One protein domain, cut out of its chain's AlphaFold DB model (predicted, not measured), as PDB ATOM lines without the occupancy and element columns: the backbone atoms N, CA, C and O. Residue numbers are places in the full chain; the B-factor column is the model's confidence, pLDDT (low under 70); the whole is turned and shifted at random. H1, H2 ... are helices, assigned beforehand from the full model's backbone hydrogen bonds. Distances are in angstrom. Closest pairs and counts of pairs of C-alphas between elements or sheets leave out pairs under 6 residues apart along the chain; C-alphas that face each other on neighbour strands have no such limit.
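This is residues 6 to 52 of the 301 residues of the protein "Putative transposase insK for insertion sequence element IS150" of Fructilactobacillus sanfranciscensis (strain TMW 1.1304) (UniProt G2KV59). One longer helix, H2, makes the spine of this small domain, and two shorter helices, H3 and H4, are set crosswise on one side of it, H4 on residues 13 to 17 and H3 on residues 20 to 24. The four-residue H1 sits off to another side, near H2, and the turn at residues 25 to 30, of which 25 to 27 belong to H2, sticks out. The printed part has 47 residues, with four named helices, H1 to H4 in chain order, and no named strand, and the class is all helix. It is compact and rounded, with a radius of gyration of the C-alphas of 9.8 A and spans of 24 by 23 by 16 A.

Start at H2, residues 13 to 27. With residues 13 to 17 alone it touches H4, residues 42 to 50, where the closest C-alphas, of Lys 14 and Ala 48, are 5.1 A apart; the two lines are about perpendicular, at 78 degrees. With residues 20 to 24 alone it touches H3, residues 31 to 38, the closest C-alphas being those of Arg 24 and Leu 31, 6.6 A apart; they run opposite ways at a steep tilt of 68 degrees, only just short of about perpendicular. H3 and H4 are close but not clearly touching, with C-alphas 35 and 42 closest at 6.8 A. H1, residues 6 to 9, is close to H2 but not clearly touching it: the closest C-alphas, of Leu 8 and Lys 16, are 6.3 A apart. Every O i to N i+4 pair is within hydrogen-bond range in H2, H3 and H4; H1 is too short for such a pair.

Find C-alpha 13 at (-9.287, 37.546, 20.775); from there H2 runs 21.1 A to C-alpha 27 at (6.313, 51.686, 21.081). H3 covers 10.6 A, and H4 covers 12.1 A to C-alpha 50 at (-15.870, 45.884, 17.331).

The two farthest C-alphas, of Ser 10 and Lys 28, are 25.4 A apart. The printed part has no cut, and its three links are tight. Look for pLDDT under 70 at residues 6 to 10 and 49 to 52.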
ATOM      1  N   GLU A   6       4.506  33.591  21.512       50.94
ATOM      2  CA  GLU A   6       3.954  32.301  21.970       50.94
ATOM      3  C   GLU A   6       2.857  32.478  23.029       50.94
ATOM      4  O   GLU A   6       1.794  31.865  22.939       50.94
ATOM      5  N   ARG A   7       3.046  33.426  23.958       57.94
ATOM      6  CA  ARG A   7       2.058  33.797  24.991       57.94
ATOM      7  C   ARG A   7       0.760  34.395  24.446       57.94
ATOM      8  O   ARG A   7      -0.193  34.546  25.205       57.94
ATOM      9  N   LEU A   8       0.717  34.788  23.173       60.06
ATOM     10  CA  LEU A   8      -0.496  35.305  22.545       60.06
ATOM     11  C   LEU A   8      -1.355  34.185  21.966       60.06
ATOM     12  O   LEU A   8      -2.563  34.359  21.924       60.06
ATOM     13  N   ARG A   9      -0.804  33.028  21.574       61.03
ATOM     14  CA  ARG A   9      -1.601  31.951  20.952       61.03
ATOM     15  C   ARG A   9      -2.697  31.414  21.877       61.03
ATOM     16  O   ARG A   9      -3.812  31.215  21.403       61.03
ATOM     17  N   SER A  10      -2.414  31.300  23.176       63.72
ATOM     18  CA  SER A  10      -3.344  30.824  24.213       63.72
ATOM     19  C   SER A  10      -4.374  31.857  24.697       63.72
ATOM     20  O   SER A  10      -5.253  31.512  25.481       63.72
ATOM     21  N   LYS A  11      -4.294  33.117  24.245       70.12
ATOM     22  CA  LYS A  11      -5.175  34.207  24.691       70.12
ATOM     23  C   LYS A  11      -6.431  34.352  23.832       70.12
ATOM     24  O   LYS A  11      -6.413  34.117  22.617       70.12
ATOM     25  N   THR A  12      -7.512  34.814  24.454       73.88
ATOM     26  CA  THR A  12      -8.760  35.172  23.766       73.88
ATOM     27  C   THR A  12      -8.538  36.333  22.789       73.88
ATOM     28  O   THR A  12      -7.607  37.128  22.937       73.88
ATOM     29  N   SER A  13      -9.403  36.471  21.778       73.06
ATOM     30  CA  SER A  13      -9.287  37.546  20.775       73.06
ATOM     31  C   SER A  13      -9.278  38.946  21.404       73.06
ATOM     32  O   SER A  13      -8.551  39.821  20.940       73.06
ATOM     33  N   LYS A  14     -10.009  39.138  22.510       72.06
ATOM     34  CA  LYS A  14     -10.066  40.403  23.256       72.06
ATOM     35  C   LYS A  14      -8.751  40.721  23.971       72.06
ATOM     36  O   LYS A  14      -8.253  41.838  23.881       72.06
ATOM     37  N   GLU A  15      -8.148  39.736  24.631       76.94
ATOM     38  CA  GLU A  15      -6.845  39.905  25.288       76.94
ATOM     39  C   GLU A  15      -5.726  40.165  24.274       76.94
ATOM     40  O   GLU A  15      -4.822  40.955  24.542       76.94
ATOM     41  N   LYS A  16      -5.798  39.541  23.089       80.81
ATOM     42  CA  LYS A  16      -4.883  39.824  21.973       80.81
ATOM     43  C   LYS A  16      -4.987  41.287  21.530       80.81
ATOM     44  O   LYS A  16      -3.953  41.935  21.391       80.81
ATOM     45  N   ALA A  17      -6.202  41.816  21.370       80.88
ATOM     46  CA  ALA A  17      -6.420  43.218  21.005       80.88
ATOM     47  C   ALA A  17      -5.903  44.198  22.074       80.88
ATOM     48  O   ALA A  17      -5.185  45.131  21.733       80.88
ATOM     49  N   MET A  18      -6.150  43.929  23.363       80.62
ATOM     50  CA  MET A  18      -5.639  44.765  24.461       80.62
ATOM     51  C   MET A  18      -4.105  44.818  24.497       80.62
ATOM     52  O   MET A  18      -3.526  45.882  24.701       80.62
ATOM     53  N   VAL A  19      -3.438  43.681  24.268       83.50
ATOM     54  CA  VAL A  19      -1.970  43.629  24.183       83.50
ATOM     55  C   VAL A  19      -1.462  44.398  22.961       83.50
ATOM     56  O   VAL A  19      -0.445  45.079  23.058       83.50
ATOM     57  N   ILE A  20      -2.156  44.326  21.822       85.06
ATOM     58  CA  ILE A  20      -1.799  45.087  20.616       85.06
ATOM     59  C   ILE A  20      -1.918  46.597  20.867       85.06
ATOM     60  O   ILE A  20      -1.005  47.335  20.502       85.06
ATOM     61  N   ASP A  21      -2.974  47.053  21.544       84.06
ATOM     62  CA  ASP A  21      -3.162  48.469  21.889       84.06
ATOM     63  C   ASP A  21      -2.136  48.979  22.911       84.06
ATOM     64  O   ASP A  21      -1.716  50.137  22.854       84.06
ATOM     65  N   ASP A  22      -1.715  48.132  23.852       83.94
ATOM     66  CA  ASP A  22      -0.649  48.444  24.809       83.94
ATOM     67  C   ASP A  22       0.720  48.552  24.119       83.94
ATOM     68  O   ASP A  22       1.447  49.528  24.301       83.94
ATOM     69  N   LEU A  23       1.041  47.609  23.225       84.69
ATOM     70  CA  LEU A  23       2.255  47.664  22.407       84.69
ATOM     71  C   LEU A  23       2.262  48.892  21.487       84.69
ATOM     72  O   LEU A  23       3.300  49.532  21.331       84.69
ATOM     73  N   ARG A  24       1.106  49.256  20.921       83.94
ATOM     74  CA  ARG A  24       0.952  50.445  20.074       83.94
ATOM     75  C   ARG A  24       1.258  51.722  20.839       83.94
ATOM     76  O   ARG A  24       1.987  52.567  20.330       83.94
ATOM     77  N   ARG A  25       0.755  51.838  22.070       84.81
ATOM     78  CA  ARG A  25       1.026  52.980  22.952       84.81
ATOM     79  C   ARG A  25       2.475  53.017  23.421       84.81
ATOM     80  O   ARG A  25       3.103  54.067  23.348       84.81
ATOM     81  N   LYS A  26       3.018  51.874  23.846       85.44
ATOM     82  CA  LYS A  26       4.379  51.777  24.384       85.44
ATOM     83  C   LYS A  26       5.455  52.085  23.346       85.44
ATOM     84  O   LYS A  26       6.420  52.769  23.658       85.44
ATOM     85  N   PHE A  27       5.301  51.562  22.131       84.62
ATOM     86  CA  PHE A  27       6.313  51.686  21.081       84.62
ATOM     87  C   PHE A  27       6.007  52.794  20.067       84.62
ATOM     88  O   PHE A  27       6.830  53.036  19.194       84.62
ATOM     89  N   LYS A  28       4.847  53.465  20.165       85.44
ATOM     90  CA  LYS A  28       4.404  54.548  19.263       85.44
ATOM     91  C   LYS A  28       4.513  54.199  17.767       85.44
ATOM     92  O   LYS A  28       4.805  55.049  16.936       85.44
ATOM     93  N   VAL A  29       4.256  52.940  17.417       87.25
ATOM     94  CA  VAL A  29       4.319  52.424  16.036       87.25
ATOM     95  C   VAL A  29       2.926  52.248  15.428       87.25
ATOM     96  O   VAL A  29       1.913  52.200  16.132       87.25
ATOM     97  N   SER A  30       2.858  52.120  14.102       87.44
ATOM     98  CA  SER A  30       1.597  51.905  13.389       87.44
ATOM     99  C   SER A  30       0.963  50.544  13.722       87.44
ATOM    100  O   SER A  30       1.636  49.552  14.011       87.44
ATOM    101  N   LEU A  31      -0.373  50.478  13.655       84.81
ATOM    102  CA  LEU A  31      -1.124  49.240  13.897       84.81
ATOM    103  C   LEU A  31      -0.720  48.131  12.912       84.81
ATOM    104  O   LEU A  31      -0.592  46.973  13.303       84.81
ATOM    105  N   SER A  32      -0.485  48.481  11.645       85.56
ATOM    106  CA  SER A  32      -0.032  47.541  10.614       85.56
ATOM    107  C   SER A  32       1.311  46.904  10.970       85.56
ATOM    108  O   SER A  32       1.470  45.694  10.804       85.56
ATOM    109  N   PHE A  33       2.243  47.684  11.524       85.62
ATOM    110  CA  PHE A  33       3.549  47.195  11.953       85.62
ATOM    111  C   PHE A  33       3.431  46.162  13.083       85.62
ATOM    112  O   PHE A  33       4.012  45.079  13.003       85.62
ATOM    113  N   ILE A  34       2.607  46.440  14.100       86.94
ATOM    114  CA  ILE A  34       2.399  45.509  15.223       86.94
ATOM    115  C   ILE A  34       1.681  44.239  14.774       86.94
ATOM    116  O   ILE A  34       2.083  43.144  15.161       86.94
ATOM    117  N   LEU A  35       0.640  44.358  13.945       86.50
ATOM    118  CA  LEU A  35      -0.090  43.194  13.438       86.50
ATOM    119  C   LEU A  35       0.814  42.273  12.609       86.50
ATOM    120  O   LEU A  35       0.733  41.051  12.757       86.50
ATOM    121  N   LYS A  36       1.725  42.850  11.811       85.81
ATOM    122  CA  LYS A  36       2.739  42.104  11.052       85.81
ATOM    123  C   LYS A  36       3.742  41.413  11.983       85.81
ATOM    124  O   LYS A  36       4.004  40.226  11.810       85.81
ATOM    125  N   ALA A  37       4.231  42.110  13.010       83.00
ATOM    126  CA  ALA A  37       5.167  41.556  13.995       83.00
ATOM    127  C   ALA A  37       4.556  40.420  14.841       83.00
ATOM    128  O   ALA A  37       5.237  39.454  15.181       83.00
ATOM    129  N   VAL A  38       3.263  40.515  15.163       81.56
ATOM    130  CA  VAL A  38       2.520  39.529  15.970       81.56
ATOM    131  C   VAL A  38       1.900  38.414  15.110       81.56
ATOM    132  O   VAL A  38       1.415  37.420  15.652       81.56
ATOM    133  N   LYS A  39       1.948  38.532  13.775       83.56
ATOM    134  CA  LYS A  39       1.303  37.618  12.814       83.56
ATOM    135  C   LYS A  39      -0.202  37.445  13.084       83.56
ATOM    136  O   LYS A  39      -0.720  36.329  13.065       83.56
ATOM    137  N   LEU A  40      -0.912  38.546  13.355       82.38
ATOM    138  CA  LEU A  40      -2.369  38.545  13.546       82.38
ATOM    139  C   LEU A  40      -3.072  39.190  12.336       82.38
ATOM    140  O   LEU A  40      -2.737  40.324  11.989       82.38
ATOM    141  N   PRO A  41      -4.080  38.538  11.723       85.62
ATOM    142  CA  PRO A  41      -4.894  39.158  10.681       85.62
ATOM    143  C   PRO A  41      -5.582  40.436  11.170       85.62
ATOM    144  O   PRO A  41      -6.099  40.493  12.289       85.62
ATOM    145  N   ARG A  42      -5.656  41.448  10.300       84.00
ATOM    146  CA  ARG A  42      -6.301  42.736  10.597       84.00
ATOM    147  C   ARG A  42      -7.780  42.561  10.971       84.00
ATOM    148  O   ARG A  42      -8.239  43.184  11.924       84.00
ATOM    149  N   SER A  43      -8.486  41.645  10.307       79.31
ATOM    150  CA  SER A  43      -9.878  41.275  10.611       79.31
ATOM    151  C   SER A  43     -10.076  40.793  12.053       79.31
ATOM    152  O   SER A  43     -11.057  41.170  12.683       79.31
ATOM    153  N   ASN A  44      -9.124  40.041  12.618       78.62
ATOM    154  CA  ASN A  44      -9.196  39.567  14.004       78.62
ATOM    155  C   ASN A  44      -9.076  40.703  15.026       78.62
ATOM    156  O   ASN A  44      -9.750  40.664  16.053       78.62
ATOM    157  N   TYR A  45      -8.238  41.708  14.754       82.81
ATOM    158  CA  TYR A  45      -8.134  42.890  15.611       82.81
ATOM    159  C   TYR A  45      -9.436  43.693  15.586       82.81
ATOM    160  O   TYR A  45     -10.006  43.940  16.643       82.81
ATOM    161  N   TYR A  46      -9.961  44.010  14.396       82.06
ATOM    162  CA  TYR A  46     -11.221  44.750  14.287       82.06
ATOM    163  C   TYR A  46     -12.429  43.966  14.793       82.06
ATOM    164  O   TYR A  46     -13.330  44.570  15.347       82.06
ATOM    165  N   TYR A  47     -12.452  42.638  14.679       73.69
ATOM    166  CA  TYR A  47     -13.484  41.807  15.303       73.69
ATOM    167  C   TYR A  47     -13.419  41.859  16.839       73.69
ATOM    168  O   TYR A  47     -14.442  41.908  17.524       73.69
ATOM    169  N   ALA A  48     -12.210  41.872  17.403       72.94
ATOM    170  CA  ALA A  48     -11.991  41.960  18.843       72.94
ATOM    171  C   ALA A  48     -12.251  43.366  19.418       72.94
ATOM    172  O   ALA A  48     -12.620  43.484  20.587       72.94
ATOM    173  N   THR A  49     -12.089  44.421  18.615       69.19
ATOM    174  CA  THR A  49     -12.386  45.806  19.013       69.19
ATOM    175  C   THR A  49     -13.825  46.209  18.691       69.19
ATOM    176  O   THR A  49     -14.452  46.872  19.505       69.19
ATOM    177  N   SER A  50     -14.430  45.712  17.608       63.03
ATOM    178  CA  SER A  50     -15.870  45.884  17.331       63.03
ATOM    179  C   SER A  50     -16.760  45.143  18.336       63.03
ATOM    180  O   SER A  50     -17.938  45.461  18.497       63.03
ATOM    181  N   SER A  51     -16.185  44.182  19.068       54.41
ATOM    182  CA  SER A  51     -16.798  43.534  20.228       54.41
ATOM    183  C   SER A  51     -16.616  44.303  21.549       54.41
ATOM    184  O   SER A  51     -17.059  43.812  22.593       54.41
ATOM    185  N   GLN A  52     -16.113  45.551  21.530       51.56
ATOM    186  CA  GLN A  52     -16.514  46.598  22.491       51.56
ATOM    187  C   GLN A  52     -17.979  46.969  22.224       51.56
ATOM    188  O   GLN A  52     -18.338  48.047  21.772       51.56
TER     189      GLN A  52